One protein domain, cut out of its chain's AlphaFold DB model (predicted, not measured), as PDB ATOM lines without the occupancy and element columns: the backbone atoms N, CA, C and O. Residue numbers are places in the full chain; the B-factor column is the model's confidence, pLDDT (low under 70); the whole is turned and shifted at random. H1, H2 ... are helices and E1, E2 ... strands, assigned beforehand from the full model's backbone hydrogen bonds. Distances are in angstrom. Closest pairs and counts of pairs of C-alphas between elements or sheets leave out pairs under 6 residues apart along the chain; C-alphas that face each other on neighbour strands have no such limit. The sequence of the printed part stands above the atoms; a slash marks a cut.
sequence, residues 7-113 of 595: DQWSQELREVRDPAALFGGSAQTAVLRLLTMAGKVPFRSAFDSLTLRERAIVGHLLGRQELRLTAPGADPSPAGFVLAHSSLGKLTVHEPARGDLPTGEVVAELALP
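AT A GLANCE: This is residues 7 to 113 of the 595 residues of an uncharacterized protein of Micromonospora yangpuensis (UniProt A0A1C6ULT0). A small three-stranded sheet forms a wall, with the helix H3 running along one face over E1 and E3, and H5 packed at the E2 side of H3. H2 and H4 pack on H3, and H1 lies at one end of the domain; between H5 and E1 a long loop, residues 62 to 80, passes round to the E3 edge. This makes two layers, helices H3 and H5 on one face of the sheet. The printed part has 107 residues with five named helices followed by three named strands, in sheet order E2, E1, E3, antiparallel; the class is mixed, helices and strands. It is compact, with a radius of gyration of the C-alphas of 12.8 A and spans of 36 by 28 by 27 A.

HOW THE PARTS SIT: H1, residues 7 to 16, is close to but not clearly touching H3, residues 27 to 35; their closest C-alphas, Val 16 and Leu 34, are 6.2 A apart, at a shallow tilt of 18 degrees, opposite ways. H2, residues 19 to 23, touches H3 only at the corner, with C-alphas 22 and 30 closest at 4.8 A. H3 is the hub: it also touches H4, residues 43 to 47, with C-alphas 35 and 46 closest at 5.9 A. It touches H5, residues 52 to 61, with C-alphas 28 and 61 closest at 5.4 A, at a steep tilt of 44 degrees, opposite ways. In all five helices every O i to N i+4 pair is within hydrogen-bond range. E1, residues 81 to 85, and E2, residues 91 to 94, form an antiparallel hairpin, with N 84 and O 92 at 2.9 A. E1 and E3, residues 105 to 110, are antiparallel, with N 83 and O 108 at 2.9 A. H3 is on this sheet at a height of 9.9 A, along the strands at 22 degrees to E1 on the local plane. The closest C-alphas of H5 and E2, Glu 54 and Val 93, are 5.9 A apart. H1 and H5 are apart.

IN THESE COORDINATES: H1 begins at C-alpha 7, (30.537, 26.703, -26.677), and is 14.4 A long; H3 measures 11.8 A and H5 14.4 A. E1 begins at C-alpha 81, (57.044, 32.239, -39.813), and is 13.5 A long, E2 is 10.0 A, and E3 is 14.9 A, ending at C-alpha 110, (54.297, 30.304, -43.649).

THE WHOLE: The C-alphas farthest apart, Asp 7 and Pro 113, are 39.3 A apart. The printed part has no cut. The link from H5 to E1 is long, 19 residues; in it residues 69 to 70 pair, antiparallel, with residues 109 to 110 of E3. The mean pLDDT of the printed part is 90.9; residue 7 and residues 75 to 79 are under 70.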
ATOM      1  N   ASP A   7      30.848  27.489 -25.465       69.81
ATOM      2  CA  ASP A   7      30.537  26.703 -26.677       69.81
ATOM      3  C   ASP A   7      30.525  27.547 -27.966       69.81
ATOM      4  O   ASP A   7      31.222  27.222 -28.923       69.81
ATOM      5  N   GLN A   8      29.817  28.685 -27.971       81.94
ATOM      6  CA  GLN A   8      29.642  29.497 -29.185       81.94
ATOM      7  C   GLN A   8      30.957  30.139 -29.650       81.94
ATOM      8  O   GLN A   8      31.337  29.988 -30.804       81.94
ATOM      9  N   TRP A   9      31.707  30.795 -28.759       87.12
ATOM     10  CA  TRP A   9      32.988  31.409 -29.135       87.12
ATOM     11  C   TRP A   9      34.043  30.381 -29.568       87.12
ATOM     12  O   TRP A   9      34.756  30.590 -30.548       87.12
ATOM     13  N   SER A  10      34.146  29.251 -28.861       87.44
ATOM     14  CA  SER A  10      35.071  28.188 -29.262       87.44
ATOM     15  C   SER A  10      34.664  27.552 -30.589       87.44
ATOM     16  O   SER A  10      35.539  27.185 -31.369       87.44
ATOM     17  N   GLN A  11      33.364  27.440 -30.871       89.94
ATOM     18  CA  GLN A  11      32.876  27.014 -32.178       89.94
ATOM     19  C   GLN A  11      33.288  27.999 -33.279       89.94
ATOM     20  O   GLN A  11      33.868  27.563 -34.268       89.94
ATOM     21  N   GLU A  12      33.097  29.303 -33.076       91.81
ATOM     22  CA  GLU A  12      33.518  30.337 -34.033       91.81
ATOM     23  C   GLU A  12      35.023  30.269 -34.333       91.81
ATOM     24  O   GLU A  12      35.440  30.330 -35.489       91.81
ATOM     25  N   LEU A  13      35.862  30.082 -33.305       92.88
ATOM     26  CA  LEU A  13      37.301  29.896 -33.507       92.88
ATOM     27  C   LEU A  13      37.614  28.638 -34.326       92.88
ATOM     28  O   LEU A  13      38.473  28.699 -35.204       92.88
ATOM     29  N   ARG A  14      36.927  27.516 -34.074       93.69
ATOM     30  CA  ARG A  14      37.102  26.279 -34.857       93.69
ATOM     31  C   ARG A  14      36.706  26.472 -36.318       93.69
ATOM     32  O   ARG A  14      37.449  26.053 -37.194       93.69
ATOM     33  N   GLU A  15      35.587  27.140 -36.581       94.50
ATOM     34  CA  GLU A  15      35.115  27.416 -37.944       94.50
ATOM     35  C   GLU A  15      36.073  28.338 -38.712       94.50
ATOM     36  O   GLU A  15      36.365  28.115 -39.889       94.50
ATOM     37  N   VAL A  16      36.616  29.368 -38.057       95.81
ATOM     38  CA  VAL A  16      37.616  30.256 -38.672       95.81
ATOM     39  C   VAL A  16      38.901  29.494 -39.014       95.81
ATOM     40  O   VAL A  16      39.492  29.761 -40.061       95.81
ATOM     41  N   ARG A  17      39.292  28.533 -38.170       95.69
ATOM     42  CA  ARG A  17      40.522  27.733 -38.290       95.69
ATOM     43  C   ARG A  17      40.370  26.443 -39.101       95.69
ATOM     44  O   ARG A  17      41.295  25.639 -39.101       95.69
ATOM     45  N   ASP A  18      39.231  26.226 -39.753       95.12
ATOM     46  CA  ASP A  18      38.971  24.999 -40.508       95.12
ATOM     47  C   ASP A  18      40.107  24.709 -41.518       95.12
ATOM     48  O   ASP A  18      40.301  25.499 -42.451       95.12
ATOM     49  N   PRO A  19      40.847  23.589 -41.372       94.00
ATOM     50  CA  PRO A  19      41.944  23.223 -42.264       94.00
ATOM     51  C   PRO A  19      41.563  23.224 -43.747       94.00
ATOM     52  O   PRO A  19      42.372  23.632 -44.585       94.00
ATOM     53  N   ALA A  20      40.329  22.825 -44.082       92.81
ATOM     54  CA  ALA A  20      39.854  22.820 -45.464       92.81
ATOM     55  C   ALA A  20      39.814  24.239 -46.058       92.81
ATOM     56  O   ALA A  20      40.136  24.436 -47.231       92.81
ATOM     57  N   ALA A  21      39.479  25.237 -45.236       92.94
ATOM     58  CA  ALA A  21      39.458  26.640 -45.630       92.94
ATOM     59  C   ALA A  21      40.850  27.295 -45.610       92.94
ATOM     60  O   ALA A  21      41.067  28.269 -46.332       92.94
ATOM     61  N   LEU A  22      41.785  26.796 -44.789       95.06
ATOM     62  CA  LEU A  22      43.122  27.383 -44.641       95.06
ATOM     63  C   LEU A  22      44.132  26.882 -45.679       95.06
ATOM     64  O   LEU A  22      44.931  27.672 -46.177       95.06
ATOM     65  N   PHE A  23      44.112  25.591 -46.009       94.25
ATOM     66  CA  PHE A  23      45.191  24.967 -46.787       94.25
ATOM     67  C   PHE A  23      44.817  24.681 -48.248       94.25
ATOM     68  O   PHE A  23      45.686  24.368 -49.059       94.25
ATOM     69  N   GLY A  24      43.539  24.829 -48.617       87.44
ATOM     70  CA  GLY A  24      43.050  24.596 -49.983       87.44
ATOM     71  C   GLY A  24      43.301  25.736 -50.981       87.44
ATOM     72  O   GLY A  24      42.948  25.603 -52.151       87.44
ATOM     73  N   GLY A  25      43.875  26.865 -50.548       91.12
ATOM     74  CA  GLY A  25      44.007  28.085 -51.353       91.12
ATOM     75  C   GLY A  25      45.316  28.843 -51.125       91.12
ATOM     76  O   GLY A  25      46.281  28.301 -50.595       91.12
ATOM     77  N   SER A  26      45.367  30.109 -51.549       95.31
ATOM     78  CA  SER A  26      46.534  30.971 -51.329       95.31
ATOM     79  C   SER A  26      46.682  31.375 -49.859       95.31
ATOM     80  O   SER A  26      45.694  31.527 -49.133       95.31
ATOM     81  N   ALA A  27      47.924  31.633 -49.437       94.56
ATOM     82  CA  ALA A  27      48.221  32.123 -48.094       94.56
ATOM     83  C   ALA A  27      47.491  33.435 -47.796       94.56
ATOM     84  O   ALA A  27      46.985  33.615 -46.694       94.56
ATOM     85  N   GLN A  28      47.359  34.316 -48.790       95.62
ATOM     86  CA  GLN A  28      46.601  35.558 -48.666       95.62
ATOM     87  C   GLN A  28      45.160  35.312 -48.196       95.62
ATOM     88  O   GLN A  28      44.723  35.930 -47.229       95.62
ATOM     89  N   THR A  29      44.413  34.426 -48.861       95.44
ATOM     90  CA  THR A  29      43.005  34.169 -48.518       95.44
ATOM     91  C   THR A  29      42.877  33.599 -47.109       95.44
ATOM     92  O   THR A  29      42.027  34.043 -46.335       95.44
ATOM     93  N   ALA A  30      43.750  32.658 -46.753       96.44
ATOM     94  CA  ALA A  30      43.747  32.038 -45.436       96.44
ATOM     95  C   ALA A  30      44.134  33.031 -44.326       96.44
ATOM     96  O   ALA A  30      43.440  33.127 -43.316       96.44
ATOM     97  N   VAL A  31      45.175  33.843 -44.536       96.88
ATOM     98  CA  VAL A  31      45.582  34.902 -43.601       96.88
ATOM     99  C   VAL A  31      44.490  35.949 -43.441       96.88
ATOM    100  O   VAL A  31      44.190  36.329 -42.316       96.88
ATOM    101  N   LEU A  32      43.844  36.383 -44.527       96.81
ATOM    102  CA  LEU A  32      42.719  37.316 -44.446       96.81
ATOM    103  C   LEU A  32      41.550  36.720 -43.661       96.81
ATOM    104  O   LEU A  32      40.960  37.417 -42.835       96.81
ATOM    105  N   ARG A  33      41.234  35.437 -43.864       97.00
ATOM    106  CA  ARG A  33      40.206  34.731 -43.090       97.00
ATOM    107  C   ARG A  33      40.549  34.710 -41.601       97.00
ATOM    108  O   ARG A  33      39.702  35.082 -40.793       97.00
ATOM    109  N   LEU A  34      41.767  34.305 -41.252       97.06
ATOM    110  CA  LEU A  34      42.256  34.255 -39.874       97.06
ATOM    111  C   LEU A  34      42.218  35.648 -39.223       97.06
ATOM    112  O   LEU A  34      41.583  35.834 -38.188       97.06
ATOM    113  N   LEU A  35      42.804  36.643 -39.892       97.00
ATOM    114  CA  LEU A  35      42.919  38.023 -39.425       97.00
ATOM    115  C   LEU A  35      41.552  38.677 -39.188       97.00
ATOM    116  O   LEU A  35      41.344  39.339 -38.176       97.00
ATOM    117  N   THR A  36      40.608  38.491 -40.110       96.88
ATOM    118  CA  THR A  36      39.285  39.138 -40.061       96.88
ATOM    119  C   THR A  36      38.229  38.325 -39.317       96.88
ATOM    120  O   THR A  36      37.058  38.706 -39.330       96.88
ATOM    121  N   MET A  37      38.598  37.201 -38.692       95.94
ATOM    122  CA  MET A  37      37.641  36.251 -38.108       95.94
ATOM    123  C   MET A  37      36.535  35.864 -39.106       95.94
ATOM    124  O   MET A  37      35.342  35.943 -38.810       95.94
ATOM    125  N   ALA A  38      36.953  35.493 -40.320       95.50
ATOM    126  CA  ALA A  38      36.098  35.217 -41.474       95.50
ATOM    127  C   ALA A  38      35.133  36.374 -41.811       95.50
ATOM    128  O   ALA A  38      33.946  36.161 -42.047       95.50
ATOM    129  N   GLY A  39      35.647  37.609 -41.823       94.69
ATOM    130  CA  GLY A  39      34.900  38.817 -42.185       94.69
ATOM    131  C   GLY A  39      34.110  39.476 -41.048       94.69
ATOM    132  O   GLY A  39      33.526  40.534 -41.262       94.69
ATOM    133  N   LYS A  40      34.112  38.909 -39.833       94.38
ATOM    134  CA  LYS A  40      33.426  39.500 -38.665       94.38
ATOM    135  C   LYS A  40      34.155  40.715 -38.080       94.38
ATOM    136  O   LYS A  40      33.555  41.502 -37.349       94.38
ATOM    137  N   VAL A  41      35.442  40.881 -38.384       94.88
ATOM    138  CA  VAL A  41      36.237  42.069 -38.046       94.88
ATOM    139  C   VAL A  41      36.656  42.766 -39.344       94.88
ATOM    140  O   VAL A  41      37.252  42.115 -40.205       94.88
ATOM    141  N   PRO A  42      36.402  44.081 -39.508       94.12
ATOM    142  CA  PRO A  42      36.848  44.816 -40.687       94.12
ATOM    143  C   PRO A  42      38.359  44.690 -40.900       94.12
ATOM    144  O   PRO A  42      39.135  44.841 -39.953       94.12
ATOM    145  N   PHE A  43      38.780  44.479 -42.151       95.12
ATOM    146  CA  PHE A  43      40.189  44.257 -42.497       95.12
ATOM    147  C   PHE A  43      41.119  45.322 -41.914       95.12
ATOM    148  O   PHE A  43      42.100  44.972 -41.272       95.12
ATOM    149  N   ARG A  44      40.786  46.611 -42.066       93.38
ATOM    150  CA  ARG A  44      41.615  47.707 -41.542       93.38
ATOM    151  C   ARG A  44      41.805  47.609 -40.028       93.38
ATOM    152  O   ARG A  44      42.929  47.702 -39.558       93.38
ATOM    153  N   SER A  45      40.731  47.364 -39.277       93.00
ATOM    154  CA  SER A  45      40.795  47.235 -37.819       93.00
ATOM    155  C   SER A  45      41.608  46.017 -37.383       93.00
ATOM    156  O   SER A  45      42.369  46.109 -36.425       93.00
ATOM    157  N   ALA A  46      41.466  44.890 -38.085       95.50
ATOM    158  CA  ALA A  46      42.243  43.690 -37.806       95.50
ATOM    159  C   ALA A  46      43.726  43.867 -38.173       95.50
ATOM    160  O   ALA A  46      44.604  43.494 -37.400       95.50
ATOM    161  N   PHE A  47      44.017  44.498 -39.310       96.50
ATOM    162  CA  PHE A  47      45.371  44.825 -39.750       96.50
ATOM    163  C   PHE A  47      46.061  45.805 -38.791       96.50
ATOM    164  O   PHE A  47      47.222  45.610 -38.445       96.50
ATOM    165  N   ASP A  48      45.339  46.801 -38.270       95.69
ATOM    166  CA  ASP A  48      45.844  47.716 -37.239       95.69
ATOM    167  C   ASP A  48      46.114  47.003 -35.887       95.69
ATOM    168  O   ASP A  48      46.723  47.596 -35.002       95.69
ATOM    169  N   SER A  49      45.719  45.733 -35.700       95.75
ATOM    170  CA  SER A  49      46.071  44.915 -34.518       95.75
ATOM    171  C   SER A  49      47.454  44.257 -34.588       95.75
ATOM    172  O   SER A  49      47.980  43.784 -33.566       95.75
ATOM    173  N   LEU A  50      48.056  44.254 -35.776       96.44
ATOM    174  CA  LEU A  50      49.345  43.647 -36.069       96.44
ATOM    175  C   LEU A  50      50.490  44.623 -35.764       96.44
ATOM    176  O   LEU A  50      50.411  45.825 -36.036       96.44
ATOM    177  N   THR A  51      51.583  44.106 -35.210       95.69
ATOM    178  CA  THR A  51      52.849  44.837 -35.050       95.69
ATOM    179  C   THR A  51      53.372  45.339 -36.397       95.69
ATOM    180  O   THR A  51      52.890  44.939 -37.455       95.69
ATOM    181  N   LEU A  52      54.358  46.240 -36.378       94.38
ATOM    182  CA  LEU A  52      54.960  46.775 -37.603       94.38
ATOM    183  C   LEU A  52      55.418  45.653 -38.554       94.38
ATOM    184  O   LEU A  52      55.024  45.624 -39.715       94.38
ATOM    185  N   ARG A  53      56.181  44.691 -38.023       94.06
ATOM    186  CA  ARG A  53      56.713  43.564 -38.794       94.06
ATOM    187  C   ARG A  53      55.612  42.650 -39.321       94.06
ATOM    188  O   ARG A  53      55.641  42.254 -40.479       94.06
ATOM    189  N   GLU A  54      54.608  42.353 -38.500       96.00
ATOM    190  CA  GLU A  54      53.451  41.561 -38.928       96.00
ATOM    191  C   GLU A  54      52.654  42.258 -40.039       96.00
ATOM    192  O   GLU A  54      52.197  41.596 -40.968       96.00
ATOM    193  N   ARG A  55      52.512  43.590 -39.980       96.50
ATOM    194  CA  ARG A  55      51.878  44.378 -41.045       96.50
ATOM    195  C   ARG A  55      52.667  44.311 -42.345       96.50
ATOM    196  O   ARG A  55      52.039  44.100 -43.377       96.50
ATOM    197  N   ALA A  56      53.994  44.428 -42.297       95.69
ATOM    198  CA  ALA A  56      54.851  44.283 -43.475       95.69
ATOM    199  C   ALA A  56      54.724  42.876 -44.089       95.69
ATOM    200  O   ALA A  56      54.472  42.742 -45.285       95.69
ATOM    201  N   ILE A  57      54.765  41.821 -43.260       95.19
ATOM    202  CA  ILE A  57      54.541  40.436 -43.709       95.19
ATOM    203  C   ILE A  57      53.189  40.316 -44.416       95.19
ATOM    204  O   ILE A  57      53.130  39.896 -45.568       95.19
ATOM    205  N   VAL A  58      52.096  40.710 -43.755       95.50
ATOM    206  CA  VAL A  58      50.749  40.600 -44.335       95.50
ATOM    207  C   VAL A  58      50.606  41.473 -45.582       95.50
ATOM    208  O   VAL A  58      50.016  41.017 -46.558       95.50
ATOM    209  N   GLY A  59      51.175  42.679 -45.594       95.00
ATOM    210  CA  GLY A  59      51.196  43.572 -46.753       95.00
ATOM    211  C   GLY A  59      51.863  42.925 -47.965       95.00
ATOM    212  O   GLY A  59      51.306  42.949 -49.061       95.00
ATOM    213  N   HIS A  60      52.984  42.237 -47.755       93.31
ATOM    214  CA  HIS A  60      53.643  41.453 -48.791       93.31
ATOM    215  C   HIS A  60      52.928  40.134 -49.133       93.31
ATOM    216  O   HIS A  60      53.197  39.551 -50.180       93.31
ATOM    217  N   LEU A  61      51.974  39.645 -48.346       92.44
ATOM    218  CA  LEU A  61      51.129  38.526 -48.787       92.44
ATOM    219  C   LEU A  61      50.033  38.973 -49.762       92.44
ATOM    220  O   LEU A  61      49.590  38.179 -50.592       92.44
ATOM    221  N   LEU A  62      49.583  40.230 -49.680       91.06
ATOM    222  CA  LEU A  62      48.516  40.741 -50.538       91.06
ATOM    223  C   LEU A  62      48.965  40.775 -52.008       91.06
ATOM    224  O   LEU A  62      49.961  41.402 -52.358       91.06
ATOM    225  N   GLY A  63      48.204  40.108 -52.876       88.75
ATOM    226  CA  GLY A  63      48.465  40.022 -54.315       88.75
ATOM    227  C   GLY A  63      49.325  38.829 -54.741       88.75
ATOM    228  O   GLY A  63      49.458  38.597 -55.940       88.75
ATOM    229  N   ARG A  64      49.863  38.043 -53.797       92.38
ATOM    230  CA  ARG A  64      50.727  36.883 -54.076       92.38
ATOM    231  C   ARG A  64      49.950  35.573 -53.957       92.38
ATOM    232  O   ARG A  64      49.791  35.000 -52.877       92.38
ATOM    233  N   GLN A  65      49.418  35.105 -55.085       92.88
ATOM    234  CA  GLN A  65      48.589  33.897 -55.155       92.88
ATOM    235  C   GLN A  65      49.388  32.595 -55.185       92.88
ATOM    236  O   GLN A  65      48.786  31.527 -55.152       92.88
ATOM    237  N   GLU A  66      50.712  32.654 -55.261       93.12
ATOM    238  CA  GLU A  66      51.635  31.521 -55.294       93.12
ATOM    239  C   GLU A  66      52.008  31.014 -53.895       93.12
ATOM    240  O   GLU A  66      52.263  29.826 -53.718       93.12
ATOM    241  N   LEU A  67      51.959  31.882 -52.880       93.31
ATOM    242  CA  LEU A  67      52.292  31.523 -51.502       93.31
ATOM    243  C   LEU A  67      51.198  30.645 -50.886       93.31
ATOM    244  O   LEU A  67      50.005  30.820 -51.163       93.31
ATOM    245  N   ARG A  68      51.586  29.684 -50.048       93.81
ATOM    246  CA  ARG A  68      50.684  28.730 -49.384       93.81
ATOM    247  C   ARG A  68      50.964  28.700 -47.888       93.81
ATOM    248  O   ARG A  68      52.103  28.890 -47.475       93.81
ATOM    249  N   LEU A  69      49.916  28.468 -47.103       94.06
ATOM    250  CA  LEU A  69      50.073  28.060 -45.711       94.06
ATOM    251  C   LEU A  69      50.226  26.543 -45.651       94.06
ATOM    252  O   LEU A  69      49.594  25.825 -46.428       94.06
ATOM    253  N   THR A  70      51.012  26.071 -44.695       93.00
ATOM    254  CA  THR A  70      51.132  24.651 -44.362       93.00
ATOM    255  C   THR A  70      50.551  24.383 -42.981       93.00
ATOM    256  O   THR A  70      50.475  25.272 -42.126       93.00
ATOM    257  N   ALA A  71      50.096  23.147 -42.772       92.56
ATOM    258  CA  ALA A  71      49.665  22.710 -41.454       92.56
ATOM    259  C   ALA A  71      50.863  22.700 -40.483       92.56
ATOM    260  O   ALA A  71      51.978  22.399 -40.920       92.56
ATOM    261  N   PRO A  72      50.651  22.994 -39.188       90.12
ATOM    262  CA  PRO A  72      51.730  22.995 -38.202       90.12
ATOM    263  C   PRO A  72      52.485  21.658 -38.174       90.12
ATOM    264  O   PRO A  72      51.862  20.602 -38.056       90.12
ATOM    265  N   GLY A  73      53.814  21.701 -38.278       84.62
ATOM    266  CA  GLY A  73      54.685  20.521 -38.249       84.62
ATOM    267  C   GLY A  73      54.644  19.627 -39.496       84.62
ATOM    268  O   GLY A  73      55.145  18.504 -39.438       84.62
ATOM    269  N   ALA A  74      54.046  20.074 -40.605       80.19
ATOM    270  CA  ALA A  74      53.927  19.272 -41.826       80.19
ATOM    271  C   ALA A  74      55.213  19.207 -42.675       80.19
ATOM    272  O   ALA A  74      55.367  18.258 -43.443       80.19
ATOM    273  N   ASP A  75      56.125  20.178 -42.555       65.25
ATOM    274  CA  ASP A  75      57.358  20.256 -43.351       65.25
ATOM    275  C   ASP A  75      58.577  20.555 -42.447       65.25
ATOM    276  O   ASP A  75      58.516  21.486 -41.644       65.25
ATOM    277  N   PRO A  76      59.689  19.793 -42.527       53.69
ATOM    278  CA  PRO A  76      60.937  20.105 -41.820       53.69
ATOM    279  C   PRO A  76      61.740  21.266 -42.440       53.69
ATOM    280  O   PRO A  76      62.781  21.637 -41.892       53.69
ATOM    281  N   SER A  77      61.307  21.823 -43.579       54.91
ATOM    282  CA  SER A  77      61.853  23.069 -44.140       54.91
ATOM    283  C   SER A  77      61.810  24.189 -43.088       54.91
ATOM    284  O   SER A  77      60.844  24.240 -42.328       54.91
ATOM    285  N   PRO A  78      62.821  25.080 -42.978       54.84
ATOM    286  CA  PRO A  78      62.845  26.079 -41.917       54.84
ATOM    287  C   PRO A  78      61.644  27.012 -42.081       54.84
ATOM    288  O   PRO A  78      61.653  27.919 -42.915       54.84
ATOM    289  N   ALA A  79      60.590  26.759 -41.304       56.72
ATOM    290  CA  ALA A  79      59.409  27.593 -41.229       56.72
ATOM    291  C   ALA A  79      59.863  29.001 -40.833       56.72
ATOM    292  O   ALA A  79      60.229  29.253 -39.684       56.72
ATOM    293  N   GLY A  80      59.900  29.909 -41.811       81.25
ATOM    294  CA  GLY A  80      60.313  31.289 -41.576       81.25
ATOM    295  C   GLY A  80      59.353  31.993 -40.622       81.25
ATOM    296  O   GLY A  80      59.784  32.814 -39.818       81.25
ATOM    297  N   PHE A  81      58.064  31.627 -40.652       92.88
ATOM    298  CA  PHE A  81      57.044  32.239 -39.813       92.88
ATOM    299  C   PHE A  81      55.987  31.248 -39.323       92.88
ATOM    300  O   PHE A  81      55.559  30.342 -40.040       92.88
ATOM    301  N   VAL A  82      55.508  31.482 -38.102       94.19
ATOM    302  CA  VAL A  82      54.457  30.708 -37.438       94.19
ATOM    303  C   VAL A  82      53.258  31.608 -37.170       94.19
ATOM    304  O   VAL A  82      53.390  32.666 -36.556       94.19
ATOM    305  N   LEU A  83      52.076  31.191 -37.616       96.19
ATOM    306  CA  LEU A  83      50.829  31.917 -37.400       96.19
ATOM    307  C   LEU A  83      50.122  31.334 -36.183       96.19
ATOM    308  O   LEU A  83      49.857  30.132 -36.122       96.19
ATOM    309  N   ALA A  84      49.774  32.193 -35.229       95.44
ATOM    310  CA  ALA A  84      49.082  31.793 -34.016       95.44
ATOM    311  C   ALA A  84      47.801  32.603 -33.800       95.44
ATOM    312  O   ALA A  84      47.739  33.798 -34.086       95.44
ATOM    313  N   HIS A  85      46.768  31.954 -33.264       93.56
ATOM    314  CA  HIS A  85      45.572  32.620 -32.761       93.56
ATOM    315  C   HIS A  85      45.570  32.610 -31.236       93.56
ATOM    316  O   HIS A  85      45.585  31.557 -30.597       93.56
ATOM    317  N   SER A  86      45.443  33.792 -30.640       90.31
ATOM    318  CA  SER A  86      45.105  33.902 -29.217       90.31
ATOM    319  C   SER A  86      43.718  33.310 -28.918       90.31
ATOM    320  O   SER A  86      42.881  33.142 -29.810       90.31
ATOM    321  N   SER A  87      43.413  33.076 -27.638       86.62
ATOM    322  CA  SER A  87      42.049  32.750 -27.178       86.62
ATOM    323  C   SER A  87      41.035  33.865 -27.481       86.62
ATOM    324  O   SER A  87      39.826  33.631 -27.543       86.62
ATOM    325  N   LEU A  88      41.529  35.084 -27.725       84.88
ATOM    326  CA  LEU A  88      40.749  36.221 -28.189       84.88
ATOM    327  C   LEU A  88      40.635  36.283 -29.720       84.88
ATOM    328  O   LEU A  88      40.076  37.242 -30.231       84.88
ATOM    329  N   GLY A  89      41.111  35.293 -30.472       88.94
ATOM    330  CA  GLY A  89      40.978  35.274 -31.932       88.94
ATOM    331  C   GLY A  89      41.842  36.303 -32.664       88.94
ATOM    332  O   GLY A  89      41.739  36.418 -33.876       88.94
ATOM    333  N   LYS A  90      42.721  37.032 -31.961       92.75
ATOM    334  CA  LYS A  90      43.767  37.828 -32.612       92.75
ATOM    335  C   LYS A  90      44.768  36.895 -33.289       92.75
ATOM    336  O   LYS A  90      45.327  36.037 -32.597       92.75
ATOM    337  N   LEU A  91      45.016  37.138 -34.576       96.38
ATOM    338  CA  LEU A  91      46.126  36.573 -35.334       96.38
ATOM    339  C   LEU A  91      47.438  37.275 -34.967       96.38
ATOM    340  O   LEU A  91      47.506  38.504 -34.921       96.38
ATOM    341  N   THR A  92      48.479  36.485 -34.749       96.38
ATOM    342  CA  THR A  92      49.867  36.932 -34.657       96.38
ATOM    343  C   THR A  92      50.743  36.111 -35.595       96.38
ATOM    344  O   THR A  92      50.455  34.944 -35.865       96.38
ATOM    345  N   VAL A  93      51.809  36.728 -36.098       95.62
ATOM    346  CA  VAL A  93      52.830  36.079 -36.929       95.62
ATOM    347  C   VAL A  93      54.153  36.163 -36.186       95.62
ATOM    348  O   VAL A  93      54.584  37.256 -35.826       95.62
ATOM    349  N   HIS A  94      54.764  35.017 -35.927       94.50
ATOM    350  CA  HIS A  94      55.973  34.857 -35.127       94.50
ATOM    351  C   HIS A  94      57.130  34.375 -35.996       94.50
ATOM    352  O   HIS A  94      56.904  33.646 -36.956       94.50
ATOM    353  N   GLU A  95      58.357  34.744 -35.638       92.12
ATOM    354  CA  GLU A  95      59.585  34.327 -36.326       92.12
ATOM    355  C   GLU A  95      60.489  33.577 -35.330       92.12
ATOM    356  O   GLU A  95      61.339  34.193 -34.677       92.12
ATOM    357  N   PRO A  96      60.324  32.245 -35.180       89.75
ATOM    358  CA  PRO A  96      61.063  31.468 -34.184       89.75
ATOM    359  C   PRO A  96      62.586  31.588 -34.315       89.75
ATOM    360  O   PRO A  96      63.291  31.573 -33.309       89.75
ATOM    361  N   ALA A  97      63.094  31.780 -35.537       86.94
ATOM    362  CA  ALA A  97      64.516  31.996 -35.806       86.94
ATOM    363  C   ALA A  97      65.090  33.247 -35.111       86.94
ATOM    364  O   ALA A  97      66.287  33.301 -34.836       86.94
ATOM    365  N   ARG A  98      64.243  34.233 -34.780       86.88
ATOM    366  CA  ARG A  98      64.607  35.442 -34.021       86.88
ATOM    367  C   ARG A  98      64.263  35.342 -32.529       86.88
ATOM    368  O   ARG A  98      64.289  36.349 -31.827       86.88
ATOM    369  N   GLY A  99      63.915  34.152 -32.039       87.81
ATOM    370  CA  GLY A  99      63.487  33.938 -30.653       87.81
ATOM    371  C   GLY A  99      62.072  34.441 -30.344       87.81
ATOM    372  O   GLY A  99      61.663  34.425 -29.184       87.81
ATOM    373  N   ASP A 100      61.309  34.869 -31.354       89.31
ATOM    374  CA  ASP A 100      59.905  35.251 -31.208       89.31
ATOM    375  C   ASP A 100      59.031  33.998 -31.297       89.31
ATOM    376  O   ASP A 100      58.745  33.492 -32.382       89.31
ATOM    377  N   LEU A 101      58.652  33.466 -30.137       89.19
ATOM    378  CA  LEU A 101      57.862  32.243 -30.026       89.19
ATOM    379  C   LEU A 101      56.362  32.555 -29.880       89.19
ATOM    380  O   LEU A 101      55.991  33.528 -29.214       89.19
ATOM    381  N   PRO A 102      55.478  31.719 -30.456       90.19
ATOM    382  CA  PRO A 102      54.040  31.895 -30.334       90.19
ATOM    383  C   PRO A 102      53.562  31.711 -28.892       90.19
ATOM    384  O   PRO A 102      53.965  30.783 -28.195       90.19
ATOM    385  N   THR A 103      52.646  32.579 -28.457       85.25
ATOM    386  CA  THR A 103      51.957  32.469 -27.155       85.25
ATOM    387  C   THR A 103      50.528  31.933 -27.274       85.25
ATOM    388  O   THR A 103      49.904  31.597 -26.268       85.25
ATOM    389  N   GLY A 104      49.996  31.876 -28.498       89.19
ATOM    390  CA  GLY A 104      48.674  31.344 -28.817       89.19
ATOM    391  C   GLY A 104      48.720  29.938 -29.410       89.19
ATOM    392  O   GLY A 104      49.771  29.311 -29.513       89.19
ATOM    393  N   GLU A 105      47.556  29.462 -29.842       94.06
ATOM    394  CA  GLU A 105      47.445  28.213 -30.591       94.06
ATOM    395  C   GLU A 105      48.027  28.412 -31.988       94.06
ATOM    396  O   GLU A 105      47.567  29.286 -32.725       94.06
ATOM    397  N   VAL A 106      49.035  27.619 -32.341       95.06
ATOM    398  CA  VAL A 106      49.620  27.622 -33.683       95.06
ATOM    399  C   VAL A 106      48.618  27.015 -34.657       95.06
ATOM    400  O   VAL A 106      48.197  25.874 -34.487       95.06
ATOM    401  N   VAL A 107      48.230  27.790 -35.668       95.88
ATOM    402  CA  VAL A 107      47.187  27.406 -36.635       95.88
ATOM    403  C   VAL A 107      47.748  27.096 -38.016       95.88
ATOM    404  O   VAL A 107      47.128  26.346 -38.764       95.88
ATOM    405  N   ALA A 108      48.901  27.666 -38.362       95.06
ATOM    406  CA  ALA A 108      49.542  27.466 -39.653       95.06
ATOM    407  C   ALA A 108      51.013  27.891 -39.618       95.06
ATOM    408  O   ALA A 108      51.441  28.651 -38.747       95.06
ATOM    409  N   GLU A 109      51.754  27.457 -40.626       94.31
ATOM    410  CA  GLU A 109      53.114  27.898 -40.921       94.31
ATOM    411  C   GLU A 109      53.155  28.590 -42.288       94.31
ATOM    412  O   GLU A 109      52.344  28.315 -43.178       94.31
ATOM    413  N   LEU A 110      54.085  29.533 -42.432       93.69
ATOM    414  CA  LEU A 110      54.297  30.304 -43.649       93.69
ATOM    415  C   LEU A 110      55.790  30.338 -43.980       93.69
ATOM    416  O   LEU A 110      56.601  30.887 -43.232       93.69
ATOM    417  N   ALA A 111      56.134  29.799 -45.146       91.50
ATOM    418  CA  ALA A 111      57.459  29.930 -45.727       91.50
ATOM    419  C   ALA A 111      57.480  31.110 -46.705       91.50
ATOM    420  O   ALA A 111      56.685  31.161 -47.646       91.50
ATOM    421  N   LEU A 112      58.400  32.052 -46.487       91.06
ATOM    422  CA  LEU A 112      58.658  33.156 -47.407       91.06
ATOM    423  C   LEU A 112      60.036  32.981 -48.062       91.06
ATOM    424  O   LEU A 112      60.973  32.553 -47.386       91.06
ATOM    425  N   PRO A 113      60.194  33.328 -49.350       91.44
ATOM    426  CA  PRO A 113      61.510  33.400 -49.977       91.44
ATOM    427  C   PRO A 113      62.427  34.404 -49.261       91.44
ATOM    428  O   PRO A 113      61.957  35.453 -48.824       91.44
TER     429      PRO A 113